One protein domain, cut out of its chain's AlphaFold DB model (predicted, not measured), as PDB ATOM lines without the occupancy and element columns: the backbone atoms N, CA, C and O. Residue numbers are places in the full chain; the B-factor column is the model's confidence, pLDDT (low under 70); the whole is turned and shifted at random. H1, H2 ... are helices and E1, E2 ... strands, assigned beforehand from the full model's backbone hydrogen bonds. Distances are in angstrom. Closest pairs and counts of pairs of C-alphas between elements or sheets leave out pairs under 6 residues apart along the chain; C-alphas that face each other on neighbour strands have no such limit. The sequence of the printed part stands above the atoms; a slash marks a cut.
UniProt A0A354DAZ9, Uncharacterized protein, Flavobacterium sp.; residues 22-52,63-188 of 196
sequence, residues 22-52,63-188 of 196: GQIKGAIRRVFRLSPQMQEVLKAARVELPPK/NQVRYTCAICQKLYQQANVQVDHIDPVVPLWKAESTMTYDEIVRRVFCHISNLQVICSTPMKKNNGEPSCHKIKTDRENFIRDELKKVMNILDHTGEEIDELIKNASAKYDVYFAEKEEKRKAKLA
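What this domain is: This is residues 22 to 52 and 63 to 188 of the 196 residues of an uncharacterized protein of Flavobacterium sp. (UniProt A0A354DAZ9). In the middle lies a small antiparallel pair of strands, E3 and E4, between helix H2 and residues 132 to 137 of helix H4. A second two-strand ribbon, E1 and E2, makes one end; toward the other end the long helix H5 folds back and crosses H4 steeply, while H1 and H3 meet at a side. The printed part has 157 residues, with five named helices and four named strands in the order H1 H2 E1 E2 E3 H3 E4 H4 H5, and its class is mostly helix. It is only just compact, close to loose, with a radius of gyration of the C-alphas of 17.9 A, and spans 59 by 47 by 28 A.

How they stand to each other: Start with H1, residues 22 to 32, which touches H3, residues 101 to 108, at a steep tilt of 41 degrees, the same way; their closest C-alphas are those of Ile 28 and Val 105, 7.1 A apart. Next look at H2, residues 36 to 44, whose Leu 42 has its C-alpha 6.6 A from that of Val 117 in E4, residues 115 to 119, their closest pair. Then find E1, residues 46 to 49, antiparallel to E2, residues 64 to 68, with N 47 and O 66 within hydrogen-bond range at 2.8 A. Residues 67 to 68 of E2 also pair antiparallel with residues 75 to 76. E3, residues 81 to 85, is antiparallel to E4, with N 82 and O 118 at 2.9 A. Residues 139 to 147 of H4, residues 132 to 150, touch residues 164 to 172 of H5, residues 158 to 188; the closest C-alphas, of Ile 143 and Ala 168, are 5.3 A apart, and the helices run opposite ways at a steep tilt of 53 degrees. H5 is apart from E3 and E4. Every O i to N i+4 pair is within hydrogen-bond range in H1, H2, H3 and H5; in H4, 13 of 15 are.

Where its parts are: Find C-alpha 22 at (-3.003, 31.841, 33.996); from there H1 runs 15.3 A to C-alpha 32. E3 measures 13.0 A and E4 13.3 A. H4 begins with C-alpha 132 at (-22.385, 21.077, 23.442) and runs 27.5 A; H5 runs 44.8 A to C-alpha 188 at (-43.532, 25.187, 31.702).

The domain as a whole: The two C-alphas farthest apart, of Pro 51 and Ile 153, are 59.5 A from each other. Residues 53 to 62 are not printed, and C-alphas 52 and 63 stand 7.5 A apart across this cut. Long links join E2 to E3, E3 to H3 and E4 to H4. The model's confidence is low, under 70, at residues 152 to 155; the mean pLDDT of the printed part is 92.9.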
ATOM      1  N   GLY A  22      -1.796  31.489  34.742       89.62
ATOM      2  CA  GLY A  22      -3.003  31.841  33.996       89.62
ATOM      3  C   GLY A  22      -2.688  32.611  32.713       89.62
ATOM      4  O   GLY A  22      -3.287  32.336  31.668       89.62
ATOM      5  N   GLN A  23      -1.723  33.530  32.779       92.06
ATOM      6  CA  GLN A  23      -1.319  34.387  31.666       92.06
ATOM      7  C   GLN A  23      -0.516  33.621  30.615       92.06
ATOM      8  O   GLN A  23      -0.840  33.708  29.427       92.06
ATOM      9  N   ILE A  24       0.432  32.781  31.045       93.69
ATOM     10  CA  ILE A  24       1.196  31.892  30.155       93.69
ATOM     11  C   ILE A  24       0.250  30.938  29.419       93.69
ATOM     12  O   ILE A  24       0.278  30.847  28.193       93.69
ATOM     13  N   LYS A  25      -0.689  30.302  30.129       91.75
ATOM     14  CA  LYS A  25      -1.720  29.454  29.510       91.75
ATOM     15  C   LYS A  25      -2.599  30.230  28.525       91.75
ATOM     16  O   LYS A  25      -3.000  29.708  27.482       91.75
ATOM     17  N   GLY A  26      -2.926  31.480  28.851       93.00
ATOM     18  CA  GLY A  26      -3.613  32.394  27.945       93.00
ATOM     19  C   GLY A  26      -2.829  32.619  26.651       93.00
ATOM     20  O   GLY A  26      -3.418  32.558  25.573       93.00
ATOM     21  N   ALA A  27      -1.513  32.818  26.748       96.38
ATOM     22  CA  ALA A  27      -0.623  32.967  25.600       96.38
ATOM     23  C   ALA A  27      -0.550  31.687  24.760       96.38
ATOM     24  O   ALA A  27      -0.808  31.751  23.559       96.38
ATOM     25  N   ILE A  28      -0.336  30.527  25.388       96.25
ATOM     26  CA  ILE A  28      -0.311  29.219  24.712       96.25
ATOM     27  C   ILE A  28      -1.593  29.008  23.894       96.25
ATOM     28  O   ILE A  28      -1.537  28.683  22.711       96.25
ATOM     29  N   ARG A  29      -2.767  29.279  24.480       93.56
ATOM     30  CA  ARG A  29      -4.053  29.145  23.774       93.56
ATOM     31  C   ARG A  29      -4.245  30.145  22.640       93.56
ATOM     32  O   ARG A  29      -4.971  29.841  21.699       93.56
ATOM     33  N   ARG A  30      -3.642  31.335  22.716       95.56
ATOM     34  CA  ARG A  30      -3.646  32.291  21.597       95.56
ATOM     35  C   ARG A  30      -2.786  31.782  20.447       95.56
ATOM     36  O   ARG A  30      -3.247  31.832  19.315       95.56
ATOM     37  N   VAL A  31      -1.601  31.251  20.743       97.19
ATOM     38  CA  VAL A  31      -0.702  30.677  19.731       97.19
ATOM     39  C   VAL A  31      -1.323  29.438  19.086       97.19
ATOM     40  O   VAL A  31      -1.301  29.320  17.867       97.19
ATOM     41  N   PHE A  32      -1.980  28.571  19.863       97.12
ATOM     42  CA  PHE A  32      -2.685  27.399  19.331       97.12
ATOM     43  C   PHE A  32      -3.728  27.754  18.259       97.12
ATOM     44  O   PHE A  32      -3.908  27.007  17.308       97.12
ATOM     45  N   ARG A  33      -4.364  28.933  18.336       94.50
ATOM     46  CA  ARG A  33      -5.317  29.384  17.300       94.50
ATOM     47  C   ARG A  33      -4.702  29.603  15.928       94.50
ATOM     48  O   ARG A  33      -5.428  29.626  14.939       94.50
ATOM     49  N   LEU A  34      -3.394  29.804  15.892       95.69
ATOM     50  CA  LEU A  34      -2.626  29.990  14.675       95.69
ATOM     51  C   LEU A  34      -2.047  28.663  14.167       95.69
ATOM     52  O   LEU A  34      -1.434  28.659  13.104       95.69
ATOM     53  N   SER A  35      -2.218  27.554  14.899       96.75
ATOM     54  CA  SER A  35      -1.615  26.278  14.524       96.75
ATOM     55  C   SER A  35      -2.259  25.693  13.260       96.75
ATOM     56  O   SER A  35      -3.476  25.831  13.069       96.75
ATOM     57  N   PRO A  36      -1.481  24.982  12.421       97.44
ATOM     58  CA  PRO A  36      -2.020  24.276  11.259       97.44
ATOM     59  C   PRO A  36      -3.115  23.278  11.651       97.44
ATOM     60  O   PRO A  36      -4.183  23.267  11.051       97.44
ATOM     61  N   GLN A  37      -2.908  22.537  12.745       96.94
ATOM     62  CA  GLN A  37      -3.852  21.534  13.253       96.94
ATOM     63  C   GLN A  37      -5.235  22.143  13.523       96.94
ATOM     64  O   GLN A  37      -6.260  21.586  13.132       96.94
ATOM     65  N   MET A  38      -5.282  23.316  14.169       96.25
ATOM     66  CA  MET A  38      -6.547  23.986  14.461       96.25
ATOM     67  C   MET A  38      -7.221  24.503  13.184       96.25
ATOM     68  O   MET A  38      -8.447  24.426  13.060       96.25
ATOM     69  N   GLN A  39      -6.440  25.024  12.235       96.75
ATOM     70  CA  GLN A  39      -6.956  25.499  10.951       96.75
ATOM     71  C   GLN A  39      -7.515  24.354  10.102       96.75
ATOM     72  O   GLN A  39      -8.579  24.510   9.503       96.75
ATOM     73  N   GLU A  40      -6.849  23.201  10.089       97.81
ATOM     74  CA  GLU A  40      -7.277  22.003   9.367       97.81
ATOM     75  C   GLU A  40      -8.593  21.450   9.913       97.81
ATOM     76  O   GLU A  40      -9.530  21.242   9.145       97.81
ATOM     77  N   VAL A  41      -8.723  21.321  11.237       97.94
ATOM     78  CA  VAL A  41      -9.970  20.887  11.898       97.94
ATOM     79  C   VAL A  41     -11.123  21.839  11.583       97.94
ATOM     80  O   VAL A  41     -12.239  21.418  11.275       97.94
ATOM     81  N   LEU A  42     -10.855  23.146  11.621       97.25
ATOM     82  CA  LEU A  42     -11.862  24.154  11.319       97.25
ATOM     83  C   LEU A  42     -12.261  24.132   9.834       97.25
ATOM     84  O   LEU A  42     -13.439  24.298   9.517       97.25
ATOM     85  N   LYS A  43     -11.301  23.901   8.930       97.44
ATOM     86  CA  LYS A  43     -11.541  23.745   7.489       97.44
ATOM     87  C   LYS A  43     -12.338  22.476   7.193       97.44
ATOM     88  O   LYS A  43     -13.251  22.541   6.380       97.44
ATOM     89  N   ALA A  44     -12.054  21.367   7.874       97.50
ATOM     90  CA  ALA A  44     -12.790  20.112   7.726       97.50
ATOM     91  C   ALA A  44     -14.264  20.242   8.148       97.50
ATOM     92  O   ALA A  44     -15.145  19.673   7.514       97.50
ATOM     93  N   ALA A  45     -14.553  21.042   9.178       97.75
ATOM     94  CA  ALA A  45     -15.924  21.305   9.617       97.75
ATOM     95  C   ALA A  45     -16.655  22.382   8.791       97.75
ATOM     96  O   ALA A  45     -17.829  22.655   9.057       97.75
ATOM     97  N   ARG A  46     -15.976  23.051   7.849       97.94
ATOM     98  CA  ARG A  46     -16.519  24.181   7.088       97.94
ATOM     99  C   ARG A  46     -17.521  23.702   6.039       97.94
ATOM    100  O   ARG A  46     -17.217  22.852   5.214       97.94
ATOM    101  N   VAL A  47     -18.684  24.344   6.014       97.38
ATOM    102  CA  VAL A  47     -19.735  24.146   5.013       97.38
ATOM    103  C   VAL A  47     -20.052  25.486   4.364       97.38
ATOM    104  O   VAL A  47     -20.334  26.472   5.052       97.38
ATOM    105  N   GLU A  48     -20.009  25.527   3.036       95.62
ATOM    106  CA  GLU A  48     -20.429  26.693   2.265       95.62
ATOM    107  C   GLU A  48     -21.883  26.533   1.836       95.62
ATOM    108  O   GLU A  48     -22.263  25.546   1.215       95.62
ATOM    109  N   LEU A  49     -22.705  27.511   2.199       93.75
ATOM    110  CA  LEU A  49     -24.101  27.595   1.802       93.75
ATOM    111  C   LEU A  49     -24.283  28.735   0.794       93.75
ATOM    112  O   LEU A  49     -23.512  29.707   0.826       93.75
ATOM    113  N   PRO A  50     -25.337  28.679  -0.037       91.69
ATOM    114  CA  PRO A  50     -25.666  29.757  -0.952       91.69
ATOM    115  C   PRO A  50     -25.750  31.123  -0.251       91.69
ATOM    116  O   PRO A  50     -26.083  31.208   0.947       91.69
ATOM    117  N   PRO A  51     -25.457  32.215  -0.975       91.31
ATOM    118  CA  PRO A  51     -25.563  33.556  -0.432       91.31
ATOM    119  C   PRO A  51     -26.954  33.825   0.132       91.31
ATOM    120  O   PRO A  51     -27.967  33.399  -0.419       91.31
ATOM    121  N   LYS A  52     -27.015  34.564   1.241       88.25
ATOM    122  CA  LYS A  52     -28.301  34.994   1.789       88.25
ATOM    123  C   LYS A  52     -28.966  35.953   0.798       88.25
ATOM    124  O   LYS A  52     -28.296  36.851   0.285       88.25
ATOM    125  N   ASN A  63     -20.978  33.611  -0.502       92.38
ATOM    126  CA  ASN A  63     -21.451  32.390   0.138       92.38
ATOM    127  C   ASN A  63     -21.439  32.547   1.658       92.38
ATOM    128  O   ASN A  63     -20.588  33.224   2.246       92.38
ATOM    129  N   GLN A  64     -22.404  31.909   2.304       93.44
ATOM    130  CA  GLN A  64     -22.442  31.842   3.751       93.44
ATOM    131  C   GLN A  64     -21.522  30.722   4.219       93.44
ATOM    132  O   GLN A  64     -21.699  29.571   3.839       93.44
ATOM    133  N   VAL A  65     -20.588  31.044   5.106       96.25
ATOM    134  CA  VAL A  65     -19.727  30.037   5.728       96.25
ATOM    135  C   VAL A  65     -20.334  29.610   7.061       96.25
ATOM    136  O   VAL A  65     -20.579  30.441   7.944       96.25
ATOM    137  N   ARG A  66     -20.586  28.312   7.204       97.56
ATOM    138  CA  ARG A  66     -21.040  27.667   8.437       97.56
ATOM    139  C   ARG A  66     -20.066  26.573   8.850       97.56
ATOM    140  O   ARG A  66     -19.218  26.165   8.067       97.56
ATOM    141  N   TYR A  67     -20.196  26.126  10.091       98.19
ATOM    142  CA  TYR A  67     -19.380  25.067  10.664       98.19
ATOM    143  C   TYR A  67     -20.271  24.012  11.301       98.19
ATOM    144  O   TYR A  67     -21.181  24.352  12.067       98.19
ATOM    145  N   THR A  68     -20.004  22.751  10.984       98.31
ATOM    146  CA  THR A  68     -20.727  21.604  11.531       98.31
ATOM    147  C   THR A  68     -20.196  21.270  12.919       98.31
ATOM    148  O   THR A  68     -18.994  21.124  13.122       98.31
ATOM    149  N   CYS A  69     -21.096  21.158  13.895       98.19
ATOM    150  CA  CYS A  69     -20.757  20.670  15.230       98.19
ATOM    151  C   CYS A  69     -20.604  19.141  15.218       98.19
ATOM    152  O   CYS A  69     -21.526  18.452  14.793       98.19
ATOM    153  N   ALA A  70     -19.511  18.610  15.764       98.12
ATOM    154  CA  ALA A  70     -19.256  17.170  15.839       98.12
ATOM    155  C   ALA A  70     -20.274  16.410  16.712       98.12
ATOM    156  O   ALA A  70     -20.569  15.253  16.446       98.12
ATOM    157  N   ILE A  71     -20.847  17.069  17.730       97.19
ATOM    158  CA  ILE A  71     -21.760  16.429  18.693       97.19
ATOM    159  C   ILE A  71     -23.214  16.465  18.210       97.19
ATOM    160  O   ILE A  71     -23.889  15.444  18.195       97.19
ATOM    161  N   CYS A  72     -23.730  17.643  17.839       96.44
ATOM    162  CA  CYS A  72     -25.144  17.796  17.472       96.44
ATOM    163  C   CYS A  72     -25.400  17.878  15.963       96.44
ATOM    164  O   CYS A  72     -26.552  18.043  15.572       96.44
ATOM    165  N   GLN A  73     -24.350  17.852  15.133       97.50
ATOM    166  CA  GLN A  73     -24.402  17.881  13.661       97.50
ATOM    167  C   GLN A  73     -25.100  19.105  13.038       97.50
ATOM    168  O   GLN A  73     -25.272  19.190  11.825       97.50
ATOM    169  N   LYS A  74     -25.463  20.110  13.844       96.75
ATOM    170  CA  LYS A  74     -26.057  21.368  13.374       96.75
ATOM    171  C   LYS A  74     -24.987  22.331  12.853       96.75
ATOM    172  O   LYS A  74     -23.825  22.283  13.264       96.75
ATOM    173  N   LEU A  75     -25.421  23.249  11.990       97.38
ATOM    174  CA  LEU A  75     -24.590  24.285  11.380       97.38
ATOM    175  C   LEU A  75     -24.597  25.579  12.202       97.38
ATOM    176  O   LEU A  75     -25.648  26.143  12.509       97.38
ATOM    177  N   TYR A  76     -23.410  26.106  12.489       97.31
ATOM    178  CA  TYR A  76     -23.216  27.309  13.297       97.31
ATOM    179  C   TYR A  76     -22.333  28.336  12.580       97.31
ATOM    180  O   TYR A  76     -21.595  28.023  11.651       97.31
ATOM    181  N   GLN A  77     -22.423  29.603  12.991       96.38
ATOM    182  CA  GLN A  77     -21.458  30.627  12.570       96.38
ATOM    183  C   GLN A  77     -20.126  30.413  13.290       96.38
ATOM    184  O   GLN A  77     -20.115  29.873  14.393       96.38
ATOM    185  N   GLN A  78     -19.034  30.937  12.730       95.81
ATOM    186  CA  GLN A  78     -17.703  30.855  13.346       95.81
ATOM    187  C   GLN A  78     -17.682  31.350  14.801       95.81
ATOM    188  O   GLN A  78     -17.061  30.738  15.659       95.81
ATOM    189  N   ALA A  79     -18.413  32.430  15.100       95.62
ATOM    190  CA  ALA A  79     -18.506  33.002  16.447       95.62
ATOM    191  C   ALA A  79     -19.231  32.102  17.469       95.62
ATOM    192  O   ALA A  79     -19.175  32.370  18.667       95.62
ATOM    193  N   ASN A  80     -19.937  31.074  16.994       97.00
ATOM    194  CA  ASN A  80     -20.742  30.148  17.788       97.00
ATOM    195  C   ASN A  80     -20.175  28.718  17.762       97.00
ATOM    196  O   ASN A  80     -20.874  27.780  18.150       97.00
ATOM    197  N   VAL A  81     -18.936  28.542  17.297       97.69
ATOM    198  CA  VAL A  81     -18.189  27.285  17.398       97.69
ATOM    199  C   VAL A  81     -16.857  27.506  18.094       97.69
ATOM    200  O   VAL A  81     -16.344  28.623  18.167       97.69
ATOM    201  N   GLN A  82     -16.302  26.430  18.630       97.19
ATOM    202  CA  GLN A  82     -14.969  26.394  19.204       97.19
ATOM    203  C   GLN A  82     -14.317  25.057  18.848       97.19
ATOM    204  O   GLN A  82     -14.997  24.033  18.806       97.19
ATOM    205  N   VAL A  83     -13.010  25.085  18.585       97.81
ATOM    206  CA  VAL A  83     -12.198  23.867  18.498       97.81
ATOM    207  C   VAL A  83     -11.878  23.428  19.919       97.81
ATOM    208  O   VAL A  83     -11.337  24.208  20.707       97.81
ATOM    209  N   ASP A  84     -12.278  22.211  20.242       97.69
ATOM    210  CA  ASP A  84     -12.205  21.614  21.563       97.69
ATOM    211  C   ASP A  84     -11.419  20.305  21.505       97.69
ATOM    212  O   ASP A  84     -11.413  19.620  20.480       97.69
ATOM    213  N   HIS A  85     -10.748  19.968  22.601       97.62
ATOM    214  CA  HIS A  85      -9.973  18.737  22.720       97.62
ATOM    215  C   HIS A  85     -10.890  17.587  23.142       97.62
ATOM    216  O   HIS A  85     -11.591  17.735  24.139       97.62
ATOM    217  N   ILE A  86     -10.904  16.460  22.423       96.81
ATOM    218  CA  ILE A  86     -11.706  15.275  22.788       96.81
ATOM    219  C   ILE A  86     -11.269  14.790  24.172       96.81
ATOM    220  O   ILE A  86     -12.061  14.844  25.116       96.81
ATOM    221  N   ASP A  87      -9.983  14.475  24.304       95.50
ATOM    222  CA  ASP A  87      -9.296  14.266  25.568       95.50
ATOM    223  C   ASP A  87      -8.832  15.613  26.123       95.50
ATOM    224  O   ASP A  87      -8.044  16.316  25.476       95.50
ATOM    225  N   PRO A  88      -9.272  16.003  27.329       95.88
ATOM    226  CA  PRO A  88      -8.997  17.327  27.849       95.88
ATOM    227  C   PRO A  88      -7.493  17.570  28.037       95.88
ATOM    228  O   PRO A  88      -6.725  16.694  28.451       95.88
ATOM    229  N   VAL A  89      -7.082  18.819  27.787       95.19
ATOM    230  CA  VAL A  89      -5.690  19.274  27.964       95.19
ATOM    231  C   VAL A  89      -5.191  18.978  29.375       95.19
ATOM    232  O   VAL A  89      -4.074  18.507  29.538       95.19
ATOM    233  N   VAL A  90      -6.026  19.223  30.387       93.62
ATOM    234  CA  VAL A  90      -5.770  18.797  31.767       93.62
ATOM    235  C   VAL A  90      -6.544  17.495  31.998       93.62
ATOM    236  O   VAL A  90      -7.784  17.551  31.992       93.62
ATOM    237  N   PRO A  91      -5.853  16.351  32.191       93.69
ATOM    238  CA  PRO A  91      -6.496  15.074  32.493       93.69
ATOM    239  C   PRO A  91      -7.474  15.190  33.664       93.69
ATOM    240  O   PRO A  91      -7.275  15.996  34.571       93.69
ATOM    241  N   LEU A  92      -8.540  14.389  33.659       93.56
ATOM    242  CA  LEU A  92      -9.599  14.486  34.675       93.56
ATOM    243  C   LEU A  92      -9.106  14.130  36.084       93.56
ATOM    244  O   LEU A  92      -9.596  14.685  37.063       93.56
ATOM    245  N   TRP A  93      -8.107  13.258  36.167       89.50
ATOM    246  CA  TRP A  93      -7.506  12.764  37.403       89.50
ATOM    247  C   TRP A  93      -6.324  13.613  37.903       89.50
ATOM    248  O   TRP A  93      -5.843  13.403  39.013       89.50
ATOM    249  N   LYS A  94      -5.838  14.583  37.112       88.75
ATOM    250  CA  LYS A  94      -4.657  15.398  37.445       88.75
ATOM    251  C   LYS A  94      -5.054  16.845  37.723       88.75
ATOM    252  O   LYS A  94      -5.806  17.465  36.970       88.75
ATOM    253  N   ALA A  95      -4.504  17.424  38.787       88.12
ATOM    254  CA  ALA A  95      -4.647  18.850  39.050       88.12
ATOM    255  C   ALA A  95      -3.779  19.676  38.084       88.12
ATOM    256  O   ALA A  95      -2.622  19.359  37.832       88.12
ATOM    257  N   GLU A  96      -4.301  20.801  37.587       88.56
ATOM    258  CA  GLU A  96      -3.536  21.699  36.703       88.56
ATOM    259  C   GLU A  96      -2.242  22.220  37.369       88.56
ATOM    260  O   GLU A  96      -1.230  22.452  36.704       88.56
ATOM    261  N   SER A  97      -2.266  22.404  38.692       87.25
ATOM    262  CA  SER A  97      -1.122  22.883  39.474       87.25
ATOM    263  C   SER A  97       0.054  21.907  39.488       87.25
ATOM    264  O   SER A  97       1.182  22.355  39.669       87.25
ATOM    265  N   THR A  98      -0.186  20.611  39.268       90.12
ATOM    266  CA  THR A  98       0.860  19.578  39.269       90.12
ATOM    267  C   THR A  98       1.428  19.302  37.877       90.12
ATOM    268  O   THR A  98       2.332  18.485  37.733       90.12
ATOM    269  N   MET A  99       0.913  19.964  36.836       92.88
ATOM    270  CA  MET A  99       1.432  19.829  35.475       92.88
ATOM    271  C   MET A  99       2.593  20.787  35.206       92.88
ATOM    272  O   MET A  99       2.601  21.923  35.688       92.88
ATOM    273  N   THR A 100       3.552  20.370  34.382       94.56
ATOM    274  CA  THR A 100       4.589  21.278  33.864       94.56
ATOM    275  C   THR A 100       4.066  22.078  32.665       94.56
ATOM    276  O   THR A 100       3.054  21.722  32.053       94.56
ATOM    277  N   TYR A 101       4.737  23.178  32.304       93.56
ATOM    278  CA  TYR A 101       4.372  23.921  31.091       93.56
ATOM    279  C   TYR A 101       4.544  23.067  29.831       93.56
ATOM    280  O   TYR A 101       3.672  23.102  28.967       93.56
ATOM    281  N   ASP A 102       5.591  22.245  29.763       95.75
ATOM    282  CA  ASP A 102       5.847  21.357  28.625       95.75
ATOM    283  C   ASP A 102       4.748  20.307  28.453       95.75
ATOM    284  O   ASP A 102       4.286  20.067  27.335       95.75
ATOM    285  N   GLU A 103       4.269  19.717  29.554       95.31
ATOM    286  CA  GLU A 103       3.120  18.810  29.528       95.31
ATOM    287  C   GLU A 103       1.873  19.507  28.969       95.31
ATOM    288  O   GLU A 103       1.183  18.955  28.109       95.31
ATOM    289  N   ILE A 104       1.592  20.734  29.420       95.75
ATOM    290  CA  ILE A 104       0.449  21.519  28.935       95.75
ATOM    291  C   ILE A 104       0.608  21.822  27.444       95.75
ATOM    292  O   ILE A 104      -0.344  21.639  26.688       95.75
ATOM    293  N   VAL A 105       1.788  22.262  27.001       96.69
ATOM    294  CA  VAL A 105       2.057  22.582  25.591       96.69
ATOM    295  C   VAL A 105       1.854  21.348  24.715       96.69
ATOM    296  O   VAL A 105       1.093  21.422  23.750       96.69
ATOM    297  N   ARG A 106       2.430  20.194  25.074       96.25
ATOM    298  CA  ARG A 106       2.267  18.942  24.310       96.25
ATOM    299  C   ARG A 106       0.804  18.512  24.194       96.25
ATOM    300  O   ARG A 106       0.388  18.043  23.140       96.25
ATOM    301  N   ARG A 107       0.007  18.704  25.249       96.50
ATOM    302  CA  ARG A 107      -1.428  18.369  25.229       96.50
ATOM    303  C   ARG A 107      -2.275  19.398  24.482       96.50
ATOM    304  O   ARG A 107      -3.271  19.024  23.873       96.50
ATOM    305  N   VAL A 108      -1.890  20.676  24.486       96.88
ATOM    306  CA  VAL A 108      -2.553  21.707  23.672       96.88
ATOM    307  C   VAL A 108      -2.312  21.447  22.185       96.88
ATOM    308  O   VAL A 108      -3.278  21.378  21.427       96.88
ATOM    309  N   PHE A 109      -1.054  21.255  21.782       97.06
ATOM    310  CA  PHE A 109      -0.640  20.983  20.398       97.06
ATOM    311  C   PHE A 109      -0.679  19.482  20.075       97.06
ATOM    312  O   PHE A 109       0.274  18.912  19.546       97.06
ATOM    313  N   CYS A 110      -1.791  18.839  20.432       96.44
ATOM    314  CA  CYS A 110      -2.029  17.426  20.165       96.44
ATOM    315  C   CYS A 110      -2.318  17.146  18.680       96.44
ATOM    316  O   CYS A 110      -2.509  18.052  17.864       96.44
ATOM    317  N   HIS A 111      -2.361  15.860  18.336       97.56
ATOM    318  CA  HIS A 111      -2.737  15.412  17.002       97.56
ATOM    319  C   HIS A 111      -4.190  15.797  16.662       97.56
ATOM    320  O   HIS A 111      -5.054  15.849  17.536       97.56
ATOM    321  N   ILE A 112      -4.467  16.013  15.373       97.38
ATOM    322  CA  ILE A 112      -5.775  16.445  14.845       97.38
ATOM    323  C   ILE A 112      -6.915  15.508  15.256       97.38
ATOM    324  O   ILE A 112      -8.029  15.964  15.490       97.38
ATOM    325  N   SER A 113      -6.631  14.212  15.406       97.50
ATOM    326  CA  SER A 113      -7.605  13.212  15.866       97.50
ATOM    327  C   SER A 113      -8.166  13.497  17.258       97.50
ATOM    328  O   SER A 113      -9.239  13.002  17.574       97.50
ATOM    329  N   ASN A 114      -7.466  14.280  18.082       97.94
ATOM    330  CA  ASN A 114      -7.922  14.687  19.407       97.94
ATOM    331  C   ASN A 114      -8.614  16.066  19.402       97.94
ATOM    332  O   ASN A 114      -8.877  16.641  20.455       97.94
ATOM    333  N   LEU A 115      -8.903  16.633  18.230       98.12
ATOM    334  CA  LEU A 115      -9.557  17.929  18.087       98.12
ATOM    335  C   LEU A 115     -10.923  17.768  17.419       98.12
ATOM    336  O   LEU A 115     -11.091  17.017  16.464       98.12
ATOM    337  N   GLN A 116     -11.905  18.528  17.894       98.00
ATOM    338  CA  GLN A 116     -13.258  18.542  17.343       98.00
ATOM    339  C   GLN A 116     -13.841  19.956  17.319       98.00
ATOM    340  O   GLN A 116     -13.600  20.763  18.214       98.00
ATOM    341  N   VAL A 117     -14.652  20.266  16.305       98.38
ATOM    342  CA  VAL A 117     -15.423  21.517  16.264       98.38
ATOM    343  C   VAL A 117     -16.757  21.296  16.956       98.38
ATOM    344  O   VAL A 117     -17.569  20.492  16.505       98.38
ATOM    345  N   ILE A 118     -17.020  22.034  18.031       98.38
ATOM    346  CA  ILE A 118     -18.281  21.938  18.772       98.38
ATOM    347  C   ILE A 118     -18.932  23.304  18.942       98.38
ATOM    348  O   ILE A 118     -18.272  24.346  18.942       98.38
ATOM    349  N   CYS A 119     -20.257  23.319  19.074       97.88
ATOM    350  CA  CYS A 119     -20.979  24.567  19.250       97.88
ATOM    351  C   CYS A 119     -20.702  25.175  20.630       97.88
ATOM    352  O   CYS A 119     -20.643  24.485  21.651       97.88
ATOM    353  N   SER A 120     -20.558  26.497  20.649       97.31
ATOM    354  CA  SER A 120     -20.254  27.317  21.823       97.31
ATOM    355  C   SER A 120     -21.284  28.438  22.028       97.31
ATOM    356  O   SER A 120     -21.072  29.340  22.838       97.31
ATOM    357  N   THR A 121     -22.433  28.366  21.340       96.25
ATOM    358  CA  THR A 121     -23.513  29.358  21.436       96.25
ATOM    359  C   THR A 121     -23.936  29.588  22.894       96.25
ATOM    360  O   THR A 121     -24.343  28.646  23.577       96.25
ATOM    361  N   PRO A 122     -23.906  30.833  23.399       93.19
ATOM    362  CA  PRO A 122     -24.356  31.125  24.755       93.19
ATOM    363  C   PRO A 122     -25.828  30.753  24.960       93.19
ATOM    364  O   PRO A 122     -26.656  31.024  24.096       93.19
ATOM    365  N   MET A 123     -26.184  30.258  26.148       88.56
ATOM    366  CA  MET A 123     -27.554  29.827  26.483       88.56
ATOM    367  C   MET A 123     -28.625  30.900  26.204       88.56
ATOM    368  O   MET A 123     -29.711  30.597  25.716       88.56
ATOM    369  N   LYS A 124     -28.298  32.181  26.444       88.75
ATOM    370  CA  LYS A 124     -29.178  33.328  26.139       88.75
ATOM    371  C   LYS A 124     -29.504  33.466  24.645       88.75
ATOM    372  O   LYS A 124     -30.541  34.017  24.309       88.75
ATOM    373  N   LYS A 125     -28.610  32.997  23.773       90.88
ATOM    374  CA  LYS A 125     -28.733  33.009  22.308       90.88
ATOM    375  C   LYS A 125     -29.129  31.638  21.740       90.88
ATOM    376  O   LYS A 125     -29.188  31.489  20.527       90.88
ATOM    377  N   ASN A 126     -29.369  30.651  22.604       89.88
ATOM    378  CA  ASN A 126     -29.667  29.271  22.237       89.88
ATOM    379  C   ASN A 126     -30.972  28.795  22.894       89.88
ATOM    380  O   ASN A 126     -31.018  27.720  23.472       89.88
ATOM    381  N   ASN A 127     -32.015  29.630  22.900       86.38
ATOM    382  CA  ASN A 127     -33.348  29.287  23.424       86.38
ATOM    383  C   ASN A 127     -33.379  28.743  24.870       86.38
ATOM    384  O   ASN A 127     -34.298  28.024  25.251       86.38
ATOM    385  N   GLY A 128     -32.392  29.087  25.704       85.25
ATOM    386  CA  GLY A 128     -32.288  28.543  27.062       85.25
ATOM    387  C   GLY A 128     -31.637  27.156  27.148       85.25
ATOM    388  O   GLY A 128     -31.515  26.608  28.248       85.25
ATOM    389  N   GLU A 129     -31.177  26.603  26.027       88.56
ATOM    390  CA  GLU A 129     -30.457  25.335  25.934       88.56
ATOM    391  C   GLU A 129     -28.940  25.531  26.043       88.56
ATOM    392  O   GLU A 129     -28.404  26.542  25.573       88.56
ATOM    393  N   PRO A 130     -28.206  24.591  26.662       92.62
ATOM    394  CA  PRO A 130     -26.765  24.705  26.784       92.62
ATOM    395  C   PRO A 130     -26.121  24.316  25.444       92.62
ATOM    396  O   PRO A 130     -26.651  23.498  24.697       92.62
ATOM    397  N   SER A 131     -24.969  24.894  25.120       96.38
ATOM    398  CA  SER A 131     -24.186  24.423  23.978       96.38
ATOM    399  C   SER A 131     -23.491  23.099  24.295       96.38
ATOM    400  O   SER A 131     -23.239  22.793  25.462       96.38
ATOM    401  N   CYS A 132     -23.118  22.332  23.268       97.19
ATOM    402  CA  CYS A 132     -22.385  21.077  23.442       97.19
ATOM    403  C   CYS A 132     -21.058  21.293  24.189       97.19
ATOM    404  O   CYS A 132     -20.748  20.537  25.106       97.19
ATOM    405  N   HIS A 133     -20.338  22.384  23.894       97.06
ATOM    406  CA  HIS A 133     -19.141  22.767  24.651       97.06
ATOM    407  C   HIS A 133     -19.436  22.976  26.139       97.06
ATOM    408  O   HIS A 133     -18.666  22.546  26.997       97.06
ATOM    409  N   LYS A 134     -20.556  23.630  26.472       95.44
ATOM    410  CA  LYS A 134     -20.941  23.862  27.869       95.44
ATOM    411  C   LYS A 134     -21.268  22.552  28.586       95.44
ATOM    412  O   LYS A 134     -20.817  22.381  29.714       95.44
ATOM    413  N   ILE A 135     -21.997  21.642  27.938       95.88
ATOM    414  CA  ILE A 135     -22.327  20.319  28.495       95.88
ATOM    415  C   ILE A 135     -21.042  19.533  28.776       95.88
ATOM    416  O   ILE A 135     -20.842  19.089  29.902       95.88
ATOM    417  N   LYS A 136     -20.130  19.450  27.798       96.38
ATOM    418  CA  LYS A 136     -18.838  18.769  27.964       96.38
ATOM    419  C   LYS A 136     -18.009  19.368  29.100       96.38
ATOM    420  O   LYS A 136     -17.595  18.644  29.997       96.38
ATOM    421  N   THR A 137     -17.850  20.692  29.121       96.00
ATOM    422  CA  THR A 137     -17.114  21.386  30.195       96.00
ATOM    423  C   THR A 137     -17.718  21.101  31.576       96.00
ATOM    424  O   THR A 137     -16.988  20.878  32.539       96.00
ATOM    425  N   ASP A 138     -19.049  21.116  31.694       95.44
ATOM    426  CA  ASP A 138     -19.731  20.847  32.963       95.44
ATOM    427  C   ASP A 138     -19.550  19.388  33.402       95.44
ATOM    428  O   ASP A 138     -19.336  19.149  34.590       95.44
ATOM    429  N   ARG A 139     -19.579  18.435  32.458       96.50
ATOM    430  CA  ARG A 139     -19.297  17.016  32.718       96.50
ATOM    431  C   ARG A 139     -17.878  16.804  33.223       96.50
ATOM    432  O   ARG A 139     -17.689  16.184  34.260       96.50
ATOM    433  N   GLU A 140     -16.884  17.356  32.533       96.31
ATOM    434  CA  GLU A 140     -15.485  17.217  32.941       96.31
ATOM    435  C   GLU A 140     -15.228  17.806  34.332       96.31
ATOM    436  O   GLU A 140     -14.517  17.208  35.135       96.31
ATOM    437  N   ASN A 141     -15.801  18.973  34.638       94.81
ATOM    438  CA  ASN A 141     -15.645  19.590  35.956       94.81
ATOM    439  C   ASN A 141     -16.322  18.770  37.054       94.81
ATOM    440  O   ASN A 141     -15.733  18.597  38.115       94.81
ATOM    441  N   PHE A 142     -17.509  18.223  36.783       95.44
ATOM    442  CA  PHE A 142     -18.175  17.311  37.707       95.44
ATOM    443  C   PHE A 142     -17.307  16.081  37.993       95.44
ATOM    444  O   PHE A 142     -17.095  15.746  39.152       95.44
ATOM    445  N   ILE A 143     -16.744  15.457  36.951       94.81
ATOM    446  CA  ILE A 143     -15.858  14.298  37.112       94.81
ATOM    447  C   ILE A 143     -14.611  14.679  37.917       94.81
ATOM    448  O   ILE A 143     -14.270  13.966  38.853       94.81
ATOM    449  N   ARG A 144     -13.964  15.817  37.627       93.62
ATOM    450  CA  ARG A 144     -12.814  16.305  38.415       93.62
ATOM    451  C   ARG A 144     -13.161  16.469  39.894       93.62
ATOM    452  O   ARG A 144     -12.345  16.150  40.751       93.62
ATOM    453  N   ASP A 145     -14.345  16.986  40.202       92.31
ATOM    454  CA  ASP A 145     -14.768  17.205  41.584       92.31
ATOM    455  C   ASP A 145     -15.161  15.904  42.294       92.31
ATOM    456  O   ASP A 145     -14.898  15.775  43.487       92.31
ATOM    457  N   GLU A 146     -15.723  14.922  41.583       92.12
ATOM    458  CA  GLU A 146     -15.926  13.569  42.116       92.12
ATOM    459  C   GLU A 146     -14.592  12.865  42.369       92.12
ATOM    460  O   GLU A 146     -14.380  12.330  43.454       92.12
ATOM    461  N   LEU A 147     -13.664  12.924  41.413       90.81
ATOM    462  CA  LEU A 147     -12.350  12.304  41.542       90.81
ATOM    463  C   LEU A 147     -11.563  12.898  42.706       90.81
ATOM    464  O   LEU A 147     -11.021  12.138  43.489       90.81
ATOM    465  N   LYS A 148     -11.571  14.218  42.922       88.56
ATOM    466  CA  LYS A 148     -10.907  14.833  44.093       88.56
ATOM    467  C   LYS A 148     -11.389  14.292  45.443       88.56
ATOM    468  O   LYS A 148     -10.638  14.363  46.409       88.56
ATOM    469  N   LYS A 149     -12.635  13.811  45.540       87.31
ATOM    470  CA  LYS A 149     -13.173  13.243  46.791       87.31
ATOM    471  C   LYS A 149     -12.609  11.855  47.078       87.31
ATOM    472  O   LYS A 149     -12.554  11.465  48.236       87.31
ATOM    473  N   VAL A 150     -12.243  11.126  46.026       83.56
ATOM    474  CA  VAL A 150     -11.801   9.728  46.099       83.56
ATOM    475  C   VAL A 150     -10.277   9.627  45.996       83.56
ATOM    476  O   VAL A 150      -9.662   8.873  46.734       83.56
ATOM    477  N   MET A 151      -9.660  10.447  45.146       75.19
ATOM    478  CA  MET A 151      -8.233  10.445  44.804       75.19
ATOM    479  C   MET A 151      -7.334  11.130  45.840       75.19
ATOM    480  O   MET A 151      -6.296  11.697  45.503       75.19
ATOM    481  N   ASN A 152      -7.702  11.075  47.113       63.84
ATOM    482  CA  ASN A 152      -6.743  11.326  48.173       63.84
ATOM    483  C   ASN A 152      -6.278   9.958  48.666       63.84
ATOM    484  O   ASN A 152      -7.067   9.287  49.319       63.84
ATOM    485  N   ILE A 153      -5.011   9.605  48.389       51.91
ATOM    486  CA  ILE A 153      -4.099   8.780  49.224       51.91
ATOM    487  C   ILE A 153      -3.332   7.648  48.496       51.91
ATOM    488  O   ILE A 153      -2.275   7.291  49.004       51.91
ATOM    489  N   LEU A 154      -3.715   7.116  47.326       51.84
ATOM    490  CA  LEU A 154      -3.000   5.950  46.750       51.84
ATOM    491  C   LEU A 154      -2.678   6.051  45.252       51.84
ATOM    492  O   LEU A 154      -3.409   6.675  44.480       51.84
ATOM    493  N   ASP A 155      -1.566   5.409  44.874       66.81
ATOM    494  CA  ASP A 155      -1.137   5.155  43.496       66.81
ATOM    495  C   ASP A 155      -2.163   4.251  42.804       66.81
ATOM    496  O   ASP A 155      -2.069   3.026  42.838       66.81
ATOM    497  N   HIS A 156      -3.178   4.866  42.205       72.12
ATOM    498  CA  HIS A 156      -4.148   4.148  41.391       72.12
ATOM    499  C   HIS A 156      -3.517   3.683  40.083       72.12
ATOM    500  O   HIS A 156      -2.811   4.443  39.408       72.12
ATOM    501  N   THR A 157      -3.815   2.448  39.691       80.50
ATOM    502  CA  THR A 157      -3.464   1.960  38.352       80.50
ATOM    503  C   THR A 157      -4.301   2.677  37.286       80.50
ATOM    504  O   THR A 157      -5.347   3.263  37.573       80.50
ATOM    505  N   GLY A 158      -3.852   2.652  36.025       81.88
ATOM    506  CA  GLY A 158      -4.599   3.277  34.925       81.88
ATOM    507  C   GLY A 158      -6.028   2.738  34.792       81.88
ATOM    508  O   GLY A 158      -6.957   3.510  34.574       81.88
ATOM    509  N   GLU A 159      -6.211   1.435  35.012       85.69
ATOM    510  CA  GLU A 159      -7.512   0.762  34.930       85.69
ATOM    511  C   GLU A 159      -8.473   1.223  36.035       85.69
ATOM    512  O   GLU A 159      -9.639   1.518  35.763       85.69
ATOM    513  N   GLU A 160      -7.978   1.378  37.266       87.56
ATOM    514  CA  GLU A 160      -8.769   1.909  38.382       87.56
ATOM    515  C   GLU A 160      -9.230   3.347  38.115       87.56
ATOM    516  O   GLU A 160     -10.377   3.708  38.392       87.56
ATOM    517  N   ILE A 161      -8.352   4.180  37.546       87.75
ATOM    518  CA  ILE A 161      -8.687   5.564  37.190       87.75
ATOM    519  C   ILE A 161      -9.800   5.593  36.138       87.75
ATOM    520  O   ILE A 161     -10.739   6.388  36.261       87.75
ATOM    521  N   ASP A 162      -9.726   4.730  35.128       90.00
ATOM    522  CA  ASP A 162     -10.737   4.643  34.076       90.00
ATOM    523  C   ASP A 162     -12.094   4.187  34.630       90.00
ATOM    524  O   ASP A 162     -13.137   4.750  34.273       90.00
ATOM    525  N   GLU A 163     -12.101   3.237  35.568       91.94
ATOM    526  CA  GLU A 163     -13.319   2.808  36.255       91.94
ATOM    527  C   GLU A 163     -13.926   3.935  37.106       91.94
ATOM    528  O   GLU A 163     -15.133   4.199  37.039       91.94
ATOM    529  N   LEU A 164     -13.099   4.677  37.848       91.56
ATOM    530  CA  LEU A 164     -13.549   5.841  38.612       91.56
ATOM    531  C   LEU A 164     -14.136   6.931  37.707       91.56
ATOM    532  O   LEU A 164     -15.188   7.498  38.024       91.56
ATOM    533  N   ILE A 165     -13.502   7.203  36.561       92.56
ATOM    534  CA  ILE A 165     -14.018   8.147  35.561       92.56
ATOM    535  C   ILE A 165     -15.365   7.664  35.028       92.56
ATOM    536  O   ILE A 165     -16.303   8.461  34.947       92.56
ATOM    537  N   LYS A 166     -15.498   6.376  34.699       94.12
ATOM    538  CA  LYS A 166     -16.752   5.786  34.212       94.12
ATOM    539  C   LYS A 166     -17.874   5.922  35.242       94.12
ATOM    540  O   LYS A 166     -18.973   6.359  34.896       94.12
ATOM    541  N   ASN A 167     -17.584   5.652  36.511       93.81
ATOM    542  CA  ASN A 167     -18.542   5.784  37.607       93.81
ATOM    543  C   ASN A 167     -18.962   7.245  37.836       93.81
ATOM    544  O   ASN A 167     -20.152   7.550  37.940       93.81
ATOM    545  N   ALA A 168     -18.007   8.179  37.853       94.00
ATOM    546  CA  ALA A 168     -18.293   9.612  37.951       94.00
ATOM    547  C   ALA A 168     -19.088  10.131  36.739       94.00
ATOM    548  O   ALA A 168     -19.979  10.971  36.873       94.00
ATOM    549  N   SER A 169     -18.796   9.598  35.556       93.81
ATOM    550  CA  SER A 169     -19.490   9.905  34.313       93.81
ATOM    551  C   SER A 169     -20.952   9.442  34.339       93.81
ATOM    552  O   SER A 169     -21.831  10.223  33.977       93.81
ATOM    553  N   ALA A 170     -21.232   8.238  34.847       95.19
ATOM    554  CA  ALA A 170     -22.597   7.736  35.024       95.19
ATOM    555  C   ALA A 170     -23.392   8.572  36.045       95.19
ATOM    556  O   ALA A 170     -24.546   8.929  35.804       95.19
ATOM    557  N   LYS A 171     -22.756   8.971  37.156       95.25
ATOM    558  CA  LYS A 171     -23.357   9.904  38.127       95.25
ATOM    559  C   LYS A 171     -23.725  11.245  37.485       95.25
ATOM    560  O   LYS A 171     -24.773  11.809  37.803       95.25
ATOM    561  N   TYR A 172     -22.880  11.762  36.588       95.31
ATOM    562  CA  TYR A 172     -23.174  13.002  35.871       95.31
ATOM    563  C   TYR A 172     -24.419  12.874  34.993       95.31
ATOM    564  O   TYR A 172     -25.210  13.811  34.954       95.31
ATOM    565  N   ASP A 173     -24.611  11.743  34.314       94.62
ATOM    566  CA  ASP A 173     -25.762  11.546  33.428       94.62
ATOM    567  C   ASP A 173     -27.084  11.598  34.214       94.62
ATOM    568  O   ASP A 173     -28.023  12.287  33.803       94.62
ATOM    569  N   VAL A 174     -27.122  10.989  35.407       95.56
ATOM    570  CA  VAL A 174     -28.261  11.092  36.341       95.56
ATOM    571  C   VAL A 174     -28.471  12.540  36.796       95.56
ATOM    572  O   VAL A 174     -29.564  13.092  36.653       95.56
ATOM    573  N   TYR A 175     -27.411  13.202  37.272       94.56
ATOM    574  CA  TYR A 175     -27.461  14.610  37.686       94.56
ATOM    575  C   TYR A 175     -27.956  15.536  36.562       94.56
ATOM    576  O   TYR A 175     -28.719  16.482  36.794       94.56
ATOM    577  N   PHE A 176     -27.508  15.292  35.331       93.62
ATOM    578  CA  PHE A 176     -27.861  16.091  34.169       93.62
ATOM    579  C   PHE A 176     -29.337  15.917  33.802       93.62
ATOM    580  O   PHE A 176     -30.012  16.925  33.575       93.62
ATOM    581  N   ALA A 177     -29.851  14.682  33.822       93.19
ATOM    582  CA  ALA A 177     -31.264  14.389  33.590       93.19
ATOM    583  C   ALA A 177     -32.170  15.130  34.588       93.19
ATOM    584  O   ALA A 177     -33.038  15.904  34.174       93.19
ATOM    585  N   GLU A 178     -31.898  15.023  35.893       94.81
ATOM    586  CA  GLU A 178     -32.666  15.736  36.927       94.81
ATOM    587  C   GLU A 178     -32.642  17.261  36.731       94.81
ATOM    588  O   GLU A 178     -33.630  17.979  36.935       94.81
ATOM    589  N   LYS A 179     -31.479  17.799  36.352       91.38
ATOM    590  CA  LYS A 179     -31.304  19.231  36.096       91.38
ATOM    591  C   LYS A 179     -32.101  19.680  34.874       91.38
ATOM    592  O   LYS A 179     -32.648  20.790  34.871       91.38
ATOM    593  N   GLU A 180     -32.171  18.847  33.841       89.94
ATOM    594  CA  GLU A 180     -32.948  19.121  32.640       89.94
ATOM    595  C   GLU A 180     -34.453  19.102  32.924       89.94
ATOM    596  O   GLU A 180     -35.163  20.016  32.494       89.94
ATOM    597  N   GLU A 181     -34.931  18.141  33.715       92.56
ATOM    598  CA  GLU A 181     -36.321  18.081  34.178       92.56
ATOM    599  C   GLU A 181     -36.710  19.330  34.967       92.56
ATOM    600  O   GLU A 181     -37.687  20.008  34.629       92.56
ATOM    601  N   LYS A 182     -35.888  19.728  35.948       92.50
ATOM    602  CA  LYS A 182     -36.089  20.971  36.715       92.50
ATOM    603  C   LYS A 182     -36.157  22.194  35.796       92.50
ATOM    604  O   LYS A 182     -36.965  23.104  36.015       92.50
ATOM    605  N   ARG A 183     -35.346  22.231  34.732       88.12
ATOM    606  CA  ARG A 183     -35.385  23.314  33.740       88.12
ATOM    607  C   ARG A 183     -36.672  23.292  32.915       88.12
ATOM    608  O   ARG A 183     -37.275  24.354  32.741       88.12
ATOM    609  N   LYS A 184     -37.101  22.123  32.430       89.06
ATOM    610  CA  LYS A 184     -38.361  21.948  31.684       89.06
ATOM    611  C   LYS A 184     -39.559  22.365  32.539       89.06
ATOM    612  O   LYS A 184     -40.370  23.169  32.083       89.06
ATOM    613  N   ALA A 185     -39.605  21.943  33.803       92.06
ATOM    614  CA  ALA A 185     -40.637  22.335  34.762       92.06
ATOM    615  C   ALA A 185     -40.679  23.858  34.981       92.06
ATOM    616  O   ALA A 185     -41.745  24.476  34.929       92.06
ATOM    617  N   LYS A 186     -39.513  24.503  35.148       89.94
ATOM    618  CA  LYS A 186     -39.423  25.967  35.286       89.94
ATOM    619  C   LYS A 186     -39.913  26.698  34.034       89.94
ATOM    620  O   LYS A 186     -40.599  27.716  34.150       89.94
ATOM    621  N   LEU A 187     -39.575  26.196  32.846       87.56
ATOM    622  CA  LEU A 187     -40.025  26.770  31.578       87.56
ATOM    623  C   LEU A 187     -41.543  26.617  31.406       87.56
ATOM    624  O   LEU A 187     -42.207  27.580  31.029       87.56
ATOM    625  N   ALA A 188     -42.095  25.446  31.735       89.62
ATOM    626  CA  ALA A 188     -43.532  25.187  31.702       89.62
ATOM    627  C   ALA A 188     -44.296  26.113  32.661       89.62
ATOM    628  O   ALA A 188     -45.274  26.740  32.260       89.62
TER     629      ALA A 188